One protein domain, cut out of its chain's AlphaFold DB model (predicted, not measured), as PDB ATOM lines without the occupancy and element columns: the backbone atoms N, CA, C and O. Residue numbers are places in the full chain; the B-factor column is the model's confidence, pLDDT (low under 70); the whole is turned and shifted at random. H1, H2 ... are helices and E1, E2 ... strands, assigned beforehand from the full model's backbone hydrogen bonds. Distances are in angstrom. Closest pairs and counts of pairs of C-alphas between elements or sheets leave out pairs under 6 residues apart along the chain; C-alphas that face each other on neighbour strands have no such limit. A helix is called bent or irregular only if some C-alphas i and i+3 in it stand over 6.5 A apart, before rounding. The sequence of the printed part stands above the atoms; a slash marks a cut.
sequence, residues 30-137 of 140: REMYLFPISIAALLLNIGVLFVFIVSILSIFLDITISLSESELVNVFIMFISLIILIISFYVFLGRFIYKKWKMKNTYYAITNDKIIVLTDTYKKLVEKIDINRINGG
ATOM      1  N   ARG A  30     191.592 268.665 293.877       74.75
ATOM      2  CA  ARG A  30     190.308 268.384 294.546       74.75
ATOM      3  C   ARG A  30     189.110 269.049 293.861       74.75
ATOM      4  O   ARG A  30     188.031 268.468 293.808       74.75
ATOM      5  N   GLU A  31     189.301 270.242 293.307       78.88
ATOM      6  CA  GLU A  31     188.250 271.001 292.613       78.88
ATOM      7  C   GLU A  31     187.884 270.359 291.272       78.88
ATOM      8  O   GLU A  31     186.742 270.481 290.829       78.88
ATOM      9  N   MET A  32     188.826 269.638 290.653       82.38
ATOM     10  CA  MET A  32     188.622 268.941 289.382       82.38
ATOM     11  C   MET A  32     187.539 267.858 289.471       82.38
ATOM     12  O   MET A  32     186.798 267.674 288.513       82.38
ATOM     13  N   TYR A  33     187.394 267.190 290.619       85.19
ATOM     14  CA  TYR A  33     186.340 266.189 290.827       85.19
ATOM     15  C   TYR A  33     184.977 266.817 291.138       85.19
ATOM     16  O   TYR A  33     183.943 266.310 290.716       85.19
ATOM     17  N   LEU A  34     184.960 267.944 291.856       84.06
ATOM     18  CA  LEU A  34     183.715 268.628 292.219       84.06
ATOM     19  C   LEU A  34     183.129 269.452 291.067       84.06
ATOM     20  O   LEU A  34     181.926 269.709 291.045       84.06
ATOM     21  N   PHE A  35     183.962 269.901 290.129       86.19
ATOM     22  CA  PHE A  35     183.535 270.754 289.024       86.19
ATOM     23  C   PHE A  35     182.517 270.070 288.078       86.19
ATOM     24  O   PHE A  35     181.460 270.666 287.859       86.19
ATOM     25  N   PRO A  36     182.723 268.819 287.607       87.75
ATOM     26  CA  PRO A  36     181.731 268.088 286.811       87.75
ATOM     27  C   PRO A  36     180.407 267.857 287.547       87.75
ATOM     28  O   PRO A  36     179.337 267.981 286.962       87.75
ATOM     29  N   ILE A  37     180.462 267.568 288.849       87.81
ATOM     30  CA  ILE A  37     179.257 267.366 289.668       87.81
ATOM     31  C   ILE A  37     178.464 268.674 289.770       87.81
ATOM     32  O   ILE A  37     177.245 268.678 289.626       87.81
ATOM     33  N   SER A  38     179.164 269.794 289.960       87.50
ATOM     34  CA  SER A  38     178.543 271.119 290.069       87.50
ATOM     35  C   SER A  38     177.875 271.540 288.760       87.50
ATOM     36  O   SER A  38     176.759 272.053 288.783       87.50
ATOM     37  N   ILE A  39     178.535 271.306 287.618       90.25
ATOM     38  CA  ILE A  39     177.974 271.668 286.312       90.25
ATOM     39  C   ILE A  39     176.797 270.763 285.937       90.25
ATOM     40  O   ILE A  39     175.784 271.265 285.460       90.25
ATOM     41  N   ALA A  40     176.877 269.459 286.225       90.38
ATOM     42  CA  ALA A  40     175.773 268.532 286.003       90.38
ATOM     43  C   ALA A  40     174.550 268.909 286.851       90.38
ATOM     44  O   ALA A  40     173.444 269.000 286.324       90.38
ATOM     45  N   ALA A  41     174.749 269.207 288.140       87.62
ATOM     46  CA  ALA A  41     173.678 269.659 289.021       87.62
ATOM     47  C   ALA A  41     173.034 270.961 288.517       87.62
ATOM     48  O   ALA A  41     171.808 271.052 288.449       87.62
ATOM     49  N   LEU A  42     173.838 271.948 288.109       92.75
ATOM     50  CA  LEU A  42     173.335 273.208 287.563       92.75
ATOM     51  C   LEU A  42     172.503 272.987 286.287       92.75
ATOM     52  O   LEU A  42     171.394 273.504 286.189       92.75
ATOM     53  N   LEU A  43     173.008 272.191 285.339       92.19
ATOM     54  CA  LEU A  43     172.322 271.904 284.075       92.19
ATOM     55  C   LEU A  43     171.005 271.150 284.287       92.19
ATOM     56  O   LEU A  43     169.996 271.506 283.678       92.19
ATOM     57  N   LEU A  44     170.990 270.158 285.182       90.12
ATOM     58  CA  LEU A  44     169.772 269.423 285.533       90.12
ATOM     59  C   LEU A  44     168.710 270.352 286.134       90.12
ATOM     60  O   LEU A  44     167.553 270.306 285.723       90.12
ATOM     61  N   ASN A  45     169.099 271.242 287.053       89.00
ATOM     62  CA  ASN A  45     168.166 272.186 287.674       89.00
ATOM     63  C   ASN A  45     167.640 273.234 286.684       89.00
ATOM     64  O   ASN A  45     166.464 273.590 286.739       89.00
ATOM     65  N   ILE A  46     168.478 273.696 285.749       91.81
ATOM     66  CA  ILE A  46     168.039 274.580 284.659       91.81
ATOM     67  C   ILE A  46     167.000 273.874 283.781       91.81
ATOM     68  O   ILE A  46     165.995 274.487 283.432       91.81
ATOM     69  N   GLY A  47     167.203 272.591 283.467       91.31
ATOM     70  CA  GLY A  47     166.240 271.794 282.706       91.31
ATOM     71  C   GLY A  47     164.881 271.694 283.400       91.31
ATOM     72  O   GLY A  47     163.852 271.927 282.771       91.31
ATOM     73  N   VAL A  48     164.872 271.432 284.711       88.69
ATOM     74  CA  VAL A  48     163.630 271.391 285.500       88.69
ATOM     75  C   VAL A  48     162.931 272.752 285.488       88.69
ATOM     76  O   VAL A  48     161.745 272.823 285.172       88.69
ATOM     77  N   LEU A  49     163.656 273.843 285.752       89.50
ATOM     78  CA  LEU A  49     163.083 275.193 285.734       89.50
ATOM     79  C   LEU A  49     162.529 275.569 284.349       89.50
ATOM     80  O   LEU A  49     161.479 276.200 284.259       89.50
ATOM     81  N   PHE A  50     163.202 275.156 283.274       92.00
ATOM     82  CA  PHE A  50     162.749 275.387 281.905       92.00
ATOM     83  C   PHE A  50     161.404 274.709 281.622       92.00
ATOM     84  O   PHE A  50     160.520 275.349 281.058       92.00
ATOM     85  N   VAL A  51     161.209 273.462 282.068       89.12
ATOM     86  CA  VAL A  51     159.915 272.764 281.940       89.12
ATOM     87  C   VAL A  51     158.799 273.539 282.645       89.12
ATOM     88  O   VAL A  51     157.728 273.716 282.070       89.12
ATOM     89  N   PHE A  52     159.056 274.072 283.845       87.94
ATOM     90  CA  PHE A  52     158.078 274.905 284.556       87.94
ATOM     91  C   PHE A  52     157.780 276.218 283.828       87.94
ATOM     92  O   PHE A  52     156.618 276.593 283.705       87.94
ATOM     93  N   ILE A  53     158.800 276.899 283.298       89.62
ATOM     94  CA  ILE A  53     158.611 278.131 282.516       89.62
ATOM     95  C   ILE A  53     157.766 277.853 281.267       89.62
ATOM     96  O   ILE A  53     156.829 278.596 280.984       89.62
ATOM     97  N   VAL A  54     158.064 276.770 280.545       90.00
ATOM     98  CA  VAL A  54     157.300 276.352 279.360       90.00
ATOM     99  C   VAL A  54     155.863 275.992 279.731       90.00
ATOM    100  O   VAL A  54     154.945 276.385 279.020       90.00
ATOM    101  N   SER A  55     155.649 275.315 280.860       86.25
ATOM    102  CA  SER A  55     154.306 275.006 281.354       86.25
ATOM    103  C   SER A  55     153.507 276.245 281.744       86.25
ATOM    104  O   SER A  55     152.298 276.269 281.552       86.25
ATOM    105  N   ILE A  56     154.147 277.269 282.307       86.25
ATOM    106  CA  ILE A  56     153.469 278.534 282.603       86.25
ATOM    107  C   ILE A  56     153.123 279.240 281.289       86.25
ATOM    108  O   ILE A  56     152.009 279.723 281.125       86.25
ATOM    109  N   LEU A  57     154.054 279.263 280.332       90.00
ATOM    110  CA  LEU A  57     153.843 279.879 279.023       90.00
ATOM    111  C   LEU A  57     152.725 279.195 278.223       90.00
ATOM    112  O   LEU A  57     151.973 279.876 277.530       90.00
ATOM    113  N   SER A  58     152.587 277.874 278.329       87.81
ATOM    114  CA  SER A  58     151.562 277.124 277.601       87.81
ATOM    115  C   SER A  58     150.141 277.486 278.033       87.81
ATOM    116  O   SER A  58     149.249 277.477 277.190       87.81
ATOM    117  N   ILE A  59     149.949 277.893 279.296       85.19
ATOM    118  CA  ILE A  59     148.672 278.427 279.804       85.19
ATOM    119  C   ILE A  59     148.284 279.709 279.054       85.19
ATOM    120  O   ILE A  59     147.121 279.894 278.726       85.19
ATOM    121  N   PHE A  60     149.244 280.586 278.745       88.38
ATOM    122  CA  PHE A  60     148.976 281.834 278.015       88.38
ATOM    123  C   PHE A  60     148.741 281.633 276.514       88.38
ATOM    124  O   PHE A  60     148.207 282.524 275.859       88.38
ATOM    125  N   LEU A  61     149.191 280.506 275.962       91.94
ATOM    126  CA  LEU A  61     149.119 280.200 274.532       91.94
ATOM    127  C   LEU A  61     148.003 279.204 274.189       91.94
ATOM    128  O   LEU A  61     147.931 278.770 273.042       91.94
ATOM    129  N   ASP A  62     147.179 278.808 275.167       87.94
ATOM    130  CA  ASP A  62     146.171 277.746 275.039       87.94
ATOM    131  C   ASP A  62     146.749 276.419 274.494       87.94
ATOM    132  O   ASP A  62     146.077 275.638 273.818       87.94
ATOM    133  N   ILE A  63     148.023 276.141 274.799       86.69
ATOM    134  CA  ILE A  63     148.712 274.901 274.423       86.69
ATOM    135  C   ILE A  63     148.601 273.910 275.581       86.69
ATOM    136  O   ILE A  63     149.028 274.185 276.703       86.69
ATOM    137  N   THR A  64     148.081 272.713 275.311       78.31
ATOM    138  CA  THR A  64     147.993 271.653 276.322       78.31
ATOM    139  C   THR A  64     149.319 270.906 276.440       78.31
ATOM    140  O   THR A  64     149.763 270.253 275.497       78.31
ATOM    141  N   ILE A  65     149.938 270.972 277.619       78.25
ATOM    142  CA  ILE A  65     151.115 270.178 277.985       78.25
ATOM    143  C   ILE A  65     150.702 269.234 279.111       78.25
ATOM    144  O   ILE A  65     150.168 269.671 280.129       78.25
ATOM    145  N   SER A  66     150.944 267.937 278.940       69.94
ATOM    146  CA  SER A  66     150.654 266.924 279.953       69.94
ATOM    147  C   SER A  66     151.738 266.909 281.035       69.94
ATOM    148  O   SER A  66     152.737 266.195 280.934       69.94
ATOM    149  N   LEU A  67     151.545 267.709 282.085       68.75
ATOM    150  CA  LEU A  67     152.272 267.558 283.347       68.75
ATOM    151  C   LEU A  67     151.544 266.597 284.294       68.75
ATOM    152  O   LEU A  67     150.409 266.200 284.045       68.75
ATOM    153  N   SER A  68     152.214 266.214 285.385       69.75
ATOM    154  CA  SER A  68     151.601 265.391 286.431       69.75
ATOM    155  C   SER A  68     150.312 266.036 286.953       69.75
ATOM    156  O   SER A  68     150.255 267.258 287.111       69.75
ATOM    157  N   GLU A  69     149.300 265.215 287.237       68.50
ATOM    158  CA  GLU A  69     147.939 265.671 287.569       68.50
ATOM    159  C   GLU A  69     147.841 266.422 288.908       68.50
ATOM    160  O   GLU A  69     146.838 267.073 289.188       68.50
ATOM    161  N   SER A  70     148.876 266.365 289.755       82.38
ATOM    162  CA  SER A  70     148.872 267.057 291.044       82.38
ATOM    163  C   SER A  70     149.528 268.434 290.950       82.38
ATOM    164  O   SER A  70     150.752 268.574 291.008       82.38
ATOM    165  N   GLU A  71     148.701 269.480 290.887       79.19
ATOM    166  CA  GLU A  71     149.157 270.878 290.892       79.19
ATOM    167  C   GLU A  71     150.014 271.215 292.125       79.19
ATOM    168  O   GLU A  71     151.039 271.889 292.014       79.19
ATOM    169  N   LEU A  72     149.651 270.683 293.299       83.00
ATOM    170  CA  LEU A  72     150.390 270.898 294.548       83.00
ATOM    171  C   LEU A  72     151.813 270.331 294.489       83.00
ATOM    172  O   LEU A  72     152.757 270.975 294.950       83.00
ATOM    173  N   VAL A  73     151.981 269.145 293.899       85.44
ATOM    174  CA  VAL A  73     153.298 268.518 293.720       85.44
ATOM    175  C   VAL A  73     154.143 269.334 292.746       85.44
ATOM    176  O   VAL A  73     155.315 269.586 293.025       85.44
ATOM    177  N   ASN A  74     153.551 269.815 291.650       84.75
ATOM    178  CA  ASN A  74     154.248 270.648 290.667       84.75
ATOM    179  C   ASN A  74     154.774 271.948 291.308       84.75
ATOM    180  O   ASN A  74     155.955 272.272 291.167       84.75
ATOM    181  N   VAL A  75     153.940 272.651 292.081       85.38
ATOM    182  CA  VAL A  75     154.352 273.868 292.805       85.38
ATOM    183  C   VAL A  75     155.461 273.561 293.817       85.38
ATOM    184  O   VAL A  75     156.463 274.278 293.874       85.38
ATOM    185  N   PHE A  76     155.334 272.477 294.584       89.25
ATOM    186  CA  PHE A  76     156.348 272.071 295.559       89.25
ATOM    187  C   PHE A  76     157.708 271.768 294.907       89.25
ATOM    188  O   PHE A  76     158.746 272.245 295.378       89.25
ATOM    189  N   ILE A  77     157.711 271.040 293.785       89.25
ATOM    190  CA  ILE A  77     158.926 270.738 293.016       89.25
ATOM    191  C   ILE A  77     159.559 272.024 292.471       89.25
ATOM    192  O   ILE A  77     160.785 272.152 292.516       89.25
ATOM    193  N   MET A  78     158.765 272.994 292.006       88.06
ATOM    194  CA  MET A  78     159.276 274.285 291.529       88.06
ATOM    195  C   MET A  78     160.060 275.025 292.625       88.06
ATOM    196  O   MET A  78     161.184 275.474 292.385       88.06
ATOM    197  N   PHE A  79     159.514 275.109 293.843       90.88
ATOM    198  CA  PHE A  79     160.192 275.761 294.969       90.88
ATOM    199  C   PHE A  79     161.486 275.048 295.370       90.88
ATOM    200  O   PHE A  79     162.515 275.700 295.569       90.88
ATOM    201  N   ILE A  80     161.464 273.714 295.448       91.00
ATOM    202  CA  ILE A  80     162.666 272.920 295.739       91.00
ATOM    203  C   ILE A  80     163.730 273.145 294.665       91.00
ATOM    204  O   ILE A  80     164.894 273.388 294.991       91.00
ATOM    205  N   SER A  81     163.330 273.121 293.395       90.06
ATOM    206  CA  SER A  81     164.236 273.327 292.262       90.06
ATOM    207  C   SER A  81     164.895 274.704 292.316       90.06
ATOM    208  O   SER A  81     166.089 274.825 292.054       90.06
ATOM    209  N   LEU A  82     164.161 275.741 292.734       91.44
ATOM    210  CA  LEU A  82     164.713 277.087 292.895       91.44
ATOM    211  C   LEU A  82     165.776 277.149 294.005       91.44
ATOM    212  O   LEU A  82     166.846 277.726 293.801       91.44
ATOM    213  N   ILE A  83     165.520 276.525 295.159       93.50
ATOM    214  CA  ILE A  83     166.488 276.465 296.268       93.50
ATOM    215  C   ILE A  83     167.749 275.702 295.836       93.50
ATOM    216  O   ILE A  83     168.870 276.176 296.044       93.50
ATOM    217  N   ILE A  84     167.583 274.544 295.190       91.38
ATOM    218  CA  ILE A  84     168.704 273.719 294.717       91.38
ATOM    219  C   ILE A  84     169.495 274.437 293.616       91.38
ATOM    220  O   ILE A  84     170.724 274.335 293.591       91.38
ATOM    221  N   LEU A  85     168.841 275.204 292.739       92.88
ATOM    222  CA  LEU A  85     169.510 276.008 291.715       92.88
ATOM    223  C   LEU A  85     170.437 277.055 292.343       92.88
ATOM    224  O   LEU A  85     171.591 277.173 291.927       92.88
ATOM    225  N   ILE A  86     169.969 277.768 293.371       92.06
ATOM    226  CA  ILE A  86     170.778 278.763 294.094       92.06
ATOM    227  C   ILE A  86     172.010 278.097 294.721       92.06
ATOM    228  O   ILE A  86     173.130 278.604 294.592       92.06
ATOM    229  N   ILE A  87     171.826 276.936 295.353       91.31
ATOM    230  CA  ILE A  87     172.923 276.167 295.957       91.31
ATOM    231  C   ILE A  87     173.914 275.703 294.881       91.31
ATOM    232  O   ILE A  87     175.121 275.905 295.024       91.31
ATOM    233  N   SER A  88     173.419 275.132 293.782       89.75
ATOM    234  CA  SER A  88     174.240 274.649 292.664       89.75
ATOM    235  C   SER A  88     175.056 275.783 292.048       89.75
ATOM    236  O   SER A  88     176.246 275.622 291.781       89.75
ATOM    237  N   PHE A  89     174.450 276.960 291.898       90.62
ATOM    238  CA  PHE A  89     175.125 278.151 291.397       90.62
ATOM    239  C   PHE A  89     176.218 278.649 292.357       90.62
ATOM    240  O   PHE A  89     177.326 278.984 291.923       90.62
ATOM    241  N   TYR A  90     175.961 278.646 293.670       89.81
ATOM    242  CA  TYR A  90     176.969 278.994 294.675       89.81
ATOM    243  C   TYR A  90     178.167 278.033 294.652       89.81
ATOM    244  O   TYR A  90     179.320 278.478 294.668       89.81
ATOM    245  N   VAL A  91     177.915 276.724 294.579       86.44
ATOM    246  CA  VAL A  91     178.983 275.715 294.509       86.44
ATOM    247  C   VAL A  91     179.739 275.815 293.181       86.44
ATOM    248  O   VAL A  91     180.961 275.672 293.168       86.44
ATOM    249  N   PHE A  92     179.054 276.123 292.078       87.06
ATOM    250  CA  PHE A  92     179.679 276.259 290.766       87.06
ATOM    251  C   PHE A  92     180.553 277.511 290.640       87.06
ATOM    252  O   PHE A  92     181.669 277.409 290.144       87.06
ATOM    253  N   LEU A  93     180.079 278.683 291.075       86.19
ATOM    254  CA  LEU A  93     180.774 279.956 290.838       86.19
ATOM    255  C   LEU A  93     181.131 280.701 292.129       86.19
ATOM    256  O   LEU A  93     182.253 281.196 292.280       86.19
ATOM    257  N   GLY A  94     180.199 280.746 293.083       85.19
ATOM    258  CA  GLY A  94     180.350 281.483 294.342       85.19
ATOM    259  C   GLY A  94     181.608 281.097 295.124       85.19
ATOM    260  O   GLY A  94     182.364 281.972 295.559       85.19
ATOM    261  N   ARG A  95     181.907 279.796 295.228       83.62
ATOM    262  CA  ARG A  95     183.097 279.309 295.946       83.62
ATOM    263  C   ARG A  95     184.416 279.828 295.365       83.62
ATOM    264  O   ARG A  95     185.345 280.115 296.117       83.62
ATOM    265  N   PHE A  96     184.506 279.987 294.042       84.56
ATOM    266  CA  PHE A  96     185.733 280.435 293.375       84.56
ATOM    267  C   PHE A  96     185.959 281.930 293.577       84.56
ATOM    268  O   PHE A  96     187.090 282.356 293.822       84.56
ATOM    269  N   ILE A  97     184.879 282.715 293.532       86.25
ATOM    270  CA  ILE A  97     184.909 284.146 293.844       86.25
ATOM    271  C   ILE A  97     185.359 284.339 295.295       86.25
ATOM    272  O   ILE A  97     186.300 285.094 295.549       86.25
ATOM    273  N   TYR A  98     184.760 283.597 296.233       85.69
ATOM    274  CA  TYR A  98     185.132 283.646 297.647       85.69
ATOM    275  C   TYR A  98     186.590 283.227 297.878       85.69
ATOM    276  O   TYR A  98     187.334 283.929 298.564       85.69
ATOM    277  N   LYS A  99     187.040 282.130 297.258       84.69
ATOM    278  CA  LYS A  99     188.433 281.663 297.331       84.69
ATOM    279  C   LYS A  99     189.407 282.723 296.818       84.69
ATOM    280  O   LYS A  99     190.379 283.038 297.501       84.69
ATOM    281  N   LYS A 100     189.131 283.322 295.655       85.00
ATOM    282  CA  LYS A 100     189.961 284.387 295.071       85.00
ATOM    283  C   LYS A 100     190.019 285.618 295.975       85.00
ATOM    284  O   LYS A 100     191.096 286.184 296.162       85.00
ATOM    285  N   TRP A 101     188.884 286.011 296.549       86.75
ATOM    286  CA  TRP A 101     188.804 287.116 297.501       86.75
ATOM    287  C   TRP A 101     189.620 286.832 298.769       86.75
ATOM    288  O   TRP A 101     190.487 287.626 299.131       86.75
ATOM    289  N   LYS A 102     189.450 285.649 299.371       85.88
ATOM    290  CA  LYS A 102     190.211 285.212 300.548       85.88
ATOM    291  C   LYS A 102     191.719 285.177 300.284       85.88
ATOM    292  O   LYS A 102     192.490 285.666 301.105       85.88
ATOM    293  N   MET A 103     192.150 284.639 299.141       84.31
ATOM    294  CA  MET A 103     193.573 284.572 298.779       84.31
ATOM    295  C   MET A 103     194.184 285.958 298.545       84.31
ATOM    296  O   MET A 103     195.323 286.188 298.938       84.31
ATOM    297  N   LYS A 104     193.435 286.904 297.958       85.69
ATOM    298  CA  LYS A 104     193.894 288.295 297.783       85.69
ATOM    299  C   LYS A 104     194.113 289.004 299.123       85.69
ATOM    300  O   LYS A 104     195.007 289.842 299.229       85.69
ATOM    301  N   ASN A 105     193.309 288.647 300.116       87.25
ATOM    302  CA  ASN A 105     193.290 289.286 301.423       87.25
ATOM    303  C   ASN A 105     194.071 288.512 302.498       87.25
ATOM    304  O   ASN A 105     193.989 288.848 303.678       87.25
ATOM    305  N   THR A 106     194.805 287.463 302.123       88.06
ATOM    306  CA  THR A 106     195.650 286.711 303.057       88.06
ATOM    307  C   THR A 106     197.113 287.093 302.861       88.06
ATOM    308  O   THR A 106     197.614 287.121 301.737       88.06
ATOM    309  N   TYR A 107     197.795 287.390 303.960       90.25
ATOM    310  CA  TYR A 107     199.188 287.805 304.020       90.25
ATOM    311  C   TYR A 107     199.933 286.908 305.004       90.25
ATOM    312  O   TYR A 107     199.456 286.655 306.110       90.25
ATOM    313  N   TYR A 108     201.120 286.465 304.614       90.25
ATOM    314  CA  TYR A 108     202.003 285.644 305.429       90.25
ATOM    315  C   TYR A 108     203.240 286.453 305.795       90.25
ATOM    316  O   TYR A 108     203.849 287.070 304.918       90.25
ATOM    317  N   ALA A 109     203.620 286.426 307.067       89.56
ATOM    318  CA  ALA A 109     204.923 286.893 307.518       89.56
ATOM    319  C   ALA A 109     205.607 285.796 308.331       89.56
ATOM    320  O   ALA A 109     205.001 285.206 309.223       89.56
ATOM    321  N   ILE A 110     206.872 285.535 308.022       88.50
ATOM    322  CA  ILE A 110     207.726 284.615 308.773       88.50
ATOM    323  C   ILE A 110     208.660 285.469 309.626       88.50
ATOM    324  O   ILE A 110     209.373 286.320 309.083       88.50
ATOM    325  N   THR A 111     208.642 285.272 310.943       89.38
ATOM    326  CA  THR A 111     209.581 285.902 311.884       89.38
ATOM    327  C   THR A 111     210.632 284.893 312.344       89.38
ATOM    328  O   THR A 111     210.636 283.736 311.925       89.38
ATOM    329  N   ASN A 112     211.557 285.339 313.189       86.44
ATOM    330  CA  ASN A 112     212.552 284.482 313.832       86.44
ATOM    331  C   ASN A 112     211.974 283.491 314.862       86.44
ATOM    332  O   ASN A 112     212.685 282.561 315.225       86.44
ATOM    333  N   ASP A 113     210.733 283.672 315.317       85.44
ATOM    334  CA  ASP A 113     210.123 282.868 316.392       85.44
ATOM    335  C   ASP A 113     208.807 282.191 315.955       85.44
ATOM    336  O   ASP A 113     208.501 281.058 316.335       85.44
ATOM    337  N   LYS A 114     208.029 282.848 315.085       87.69
ATOM    338  CA  LYS A 114     206.707 282.372 314.664       87.69
ATOM    339  C   LYS A 114     206.349 282.748 313.231       87.69
ATOM    340  O   LYS A 114     206.897 283.658 312.613       87.69
ATOM    341  N   ILE A 115     205.352 282.053 312.708       88.75
ATOM    342  CA  ILE A 115     204.687 282.366 311.450       88.75
ATOM    343  C   ILE A 115     203.390 283.101 311.787       88.75
ATOM    344  O   ILE A 115     202.595 282.640 312.610       88.75
ATOM    345  N   ILE A 116     203.181 284.257 311.160       88.25
ATOM    346  CA  ILE A 116     201.976 285.073 311.312       88.25
ATOM    347  C   ILE A 116     201.172 284.983 310.019       88.25
ATOM    348  O   ILE A 116     201.635 285.401 308.952       88.25
ATOM    349  N   VAL A 117     199.945 284.481 310.124       90.00
ATOM    350  CA  VAL A 117     198.966 284.481 309.034       90.00
ATOM    351  C   VAL A 117     197.930 285.558 309.325       90.00
ATOM    352  O   VAL A 117     197.204 285.487 310.316       90.00
ATOM    353  N   LEU A 118     197.869 286.573 308.467       88.00
ATOM    354  CA  LEU A 118     196.858 287.624 308.516       88.00
ATOM    355  C   LEU A 118     195.852 287.403 307.394       88.00
ATOM    356  O   LEU A 118     196.203 287.510 306.222       88.00
ATOM    357  N   THR A 119     194.594 287.158 307.740       87.31
ATOM    358  CA  THR A 119     193.498 287.097 306.767       87.31
ATOM    359  C   THR A 119     192.543 288.258 307.012       87.31
ATOM    360  O   THR A 119     191.814 288.289 308.004       87.31
ATOM    361  N   ASP A 120     192.548 289.214 306.087       84.88
ATOM    362  CA  ASP A 120     191.781 290.458 306.151       84.88
ATOM    363  C   ASP A 120     190.462 290.339 305.367       84.88
ATOM    364  O   ASP A 120     190.305 290.831 304.251       84.88
ATOM    365  N   THR A 121     189.517 289.566 305.906       83.75
ATOM    366  CA  THR A 121     188.189 289.369 305.285       83.75
ATOM    367  C   THR A 121     187.141 290.233 305.995       83.75
ATOM    368  O   THR A 121     187.398 291.399 306.255       83.75
ATOM    369  N   TYR A 122     185.959 289.707 306.337       79.00
ATOM    370  CA  TYR A 122     184.976 290.454 307.138       79.00
ATOM    371  C   TYR A 122     185.449 290.700 308.575       79.00
ATOM    372  O   TYR A 122     185.070 291.679 309.209       79.00
ATOM    373  N   LYS A 123     186.271 289.787 309.097       81.19
ATOM    374  CA  LYS A 123     186.969 289.927 310.371       81.19
ATOM    375  C   LYS A 123     188.452 289.729 310.115       81.19
ATOM    376  O   LYS A 123     188.834 288.871 309.314       81.19
ATOM    377  N   LYS A 124     189.271 290.504 310.822       82.56
ATOM    378  CA  LYS A 124     190.718 290.334 310.804       82.56
ATOM    379  C   LYS A 124     191.067 289.105 311.632       82.56
ATOM    380  O   LYS A 124     190.962 289.127 312.857       82.56
ATOM    381  N   LEU A 125     191.425 288.024 310.952       82.31
ATOM    382  CA  LEU A 125     191.880 286.794 311.585       82.31
ATOM    383  C   LEU A 125     193.404 286.814 311.629       82.31
ATOM    384  O   LEU A 125     194.056 287.070 310.615       82.31
ATOM    385  N   VAL A 126     193.950 286.588 312.822       86.06
ATOM    386  CA  VAL A 126     195.390 286.578 313.075       86.06
ATOM    387  C   VAL A 126     195.733 285.249 313.711       86.06
ATOM    388  O   VAL A 126     195.395 285.006 314.867       86.06
ATOM    389  N   GLU A 127     196.399 284.399 312.947       85.75
ATOM    390  CA  GLU A 127     196.887 283.116 313.430       85.75
ATOM    391  C   GLU A 127     198.394 283.220 313.654       85.75
ATOM    392  O   GLU A 127     199.130 283.733 312.807       85.75
ATOM    393  N   LYS A 128     198.840 282.789 314.834       85.31
ATOM    394  CA  LYS A 128     200.246 282.782 315.235       85.31
ATOM    395  C   LYS A 128     200.648 281.336 315.478       85.31
ATOM    396  O   LYS A 128     200.037 280.672 316.312       85.31
ATOM    397  N   ILE A 129     201.642 280.864 314.740       85.31
ATOM    398  CA  ILE A 129     202.131 279.489 314.821       85.31
ATOM    399  C   ILE A 129     203.611 279.537 315.186       85.31
ATOM    400  O   ILE A 129     204.410 280.058 314.413       85.31
ATOM    401  N   ASP A 130     203.975 278.998 316.346       85.50
ATOM    402  CA  ASP A 130     205.367 278.974 316.803       85.50
ATOM    403  C   ASP A 130     206.196 277.999 315.964       85.50
ATOM    404  O   ASP A 130     205.791 276.853 315.739       85.50
ATOM    405  N   ILE A 131     207.383 278.420 315.528       80.62
ATOM    406  CA  ILE A 131     208.231 277.593 314.657       80.62
ATOM    407  C   ILE A 131     208.730 276.329 315.375       80.62
ATOM    408  O   ILE A 131     208.849 275.260 314.775       80.62
ATOM    409  N   ASN A 132     208.916 276.418 316.693       78.31
ATOM    410  CA  ASN A 132     209.363 275.309 317.537       78.31
ATOM    411  C   ASN A 132     208.332 274.172 317.612       78.31
ATOM    412  O   ASN A 132     208.709 273.009 317.757       78.31
ATOM    413  N   ARG A 133     207.035 274.475 317.445       75.12
ATOM    414  CA  ARG A 133     205.981 273.450 317.380       75.12
ATOM    415  C   ARG A 133     206.048 272.613 316.105       75.12
ATOM    416  O   ARG A 133     205.587 271.479 316.119       75.12
ATOM    417  N   ILE A 134     206.622 273.147 315.027       69.00
ATOM    418  CA  ILE A 134     206.748 272.442 313.745       69.00
ATOM    419  C   ILE A 134     207.923 271.451 313.798       69.00
ATOM    420  O   ILE A 134     207.799 270.326 313.322       69.00
ATOM    421  N   ASN A 135     209.032 271.826 314.446       64.38
ATOM    422  CA  ASN A 135     210.209 270.959 314.582       64.38
ATOM    423  C   ASN A 135     209.994 269.772 315.537       64.38
ATOM    424  O   ASN A 135     210.604 268.725 315.346       64.38
ATOM    425  N   GLY A 136     209.099 269.887 316.524       59.66
ATOM    426  CA  GLY A 136     208.809 268.801 317.473       59.66
ATOM    427  C   GLY A 136     208.155 267.546 316.869       59.66
ATOM    428  O   GLY A 136     208.059 266.538 317.558       59.66
ATOM    429  N   GLY A 137     207.709 267.592 315.606       53.56
ATOM    430  CA  GLY A 137     207.193 266.434 314.857       53.56
ATOM    431  C   GLY A 137     208.198 265.802 313.885       53.56
ATOM    432  O   GLY A 137     207.852 264.849 313.193       53.56
TER     433      GLY A 137
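What this domain is: This is residues 30 to 137 of the 140 residues of an uncharacterized protein of Halobacteroides halobius (strain ATCC 35273 / DSM 5150 / MD-1) (UniProt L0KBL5). A long helical hairpin, H1 and the first arm of H2, makes one end of a rod, and a small three-stranded sheet with short H3 makes the other; the second arm of H2 joins them. The 108 printed residues include three named helices and three named strands, in the order H1, H2, E1, E2, E3, H3, with the antiparallel sheet ordered E1, E2, E3. The class is mixed, helices and strands. The whole is extended, with a radius of gyration of the C-alphas of 24.0 A and spans of 77 by 28 by 21 A.

Where its parts are: H1, residues 30 to 60, runs 46.5 A from C-alpha 30 at (190.308, 268.384, 294.546); it is neither bent nor irregular, but only just: C-alphas 33 and 36 are 6.4 A apart. H2, residues 71 to 104, was assigned as one helix by its hydrogen bonds but is bent: C-alphas 92 and 95 are 6.9 A apart. Its arms are H2a, residues 71 to 92, 31.0 A, and H2b, residues 95 to 104, 14.2 A. E1 is residues 106 to 111, E2 114 to 120 and E3 124 to 130, 19.5 A. H3, residues 131 to 135, ends at C-alpha 135 (210.209, 270.959, 314.582).

How they stand to each other: H1 and H2a form a helical hairpin and touch, closest at the C-alphas of Ser 38 and Phe 92, 5.3 A. They run opposite ways at a shallow tilt of 34 degrees, only just short of steep. H2a and H2b stand at a shallow tilt of 27 degrees. H2b only grazes the sheet, with residues 101 to 104. E1, E2 and E3 form a meander, each strand the antiparallel neighbour of the one before; N 109 and O 116 are 2.9 A apart, N 117 and O 127 2.9 A. H3 only grazes the sheet, with residues 131 to 134. H1 is apart from the three strands. Every O i to N i+4 pair is within hydrogen-bond range in H2a, H2b and H3, and 22 of 27 in H1.

The domain as a whole: The C-alphas farthest apart, of Asp 62 and Asn 112, are 77.2 A apart. The printed part has no cut and no long link. Residues 57 to 62, of which 57 to 60 belong to H1, stand free. Mean pLDDT of the printed part is 85.2; residues 66 to 69 and 134 to 137 are under 70.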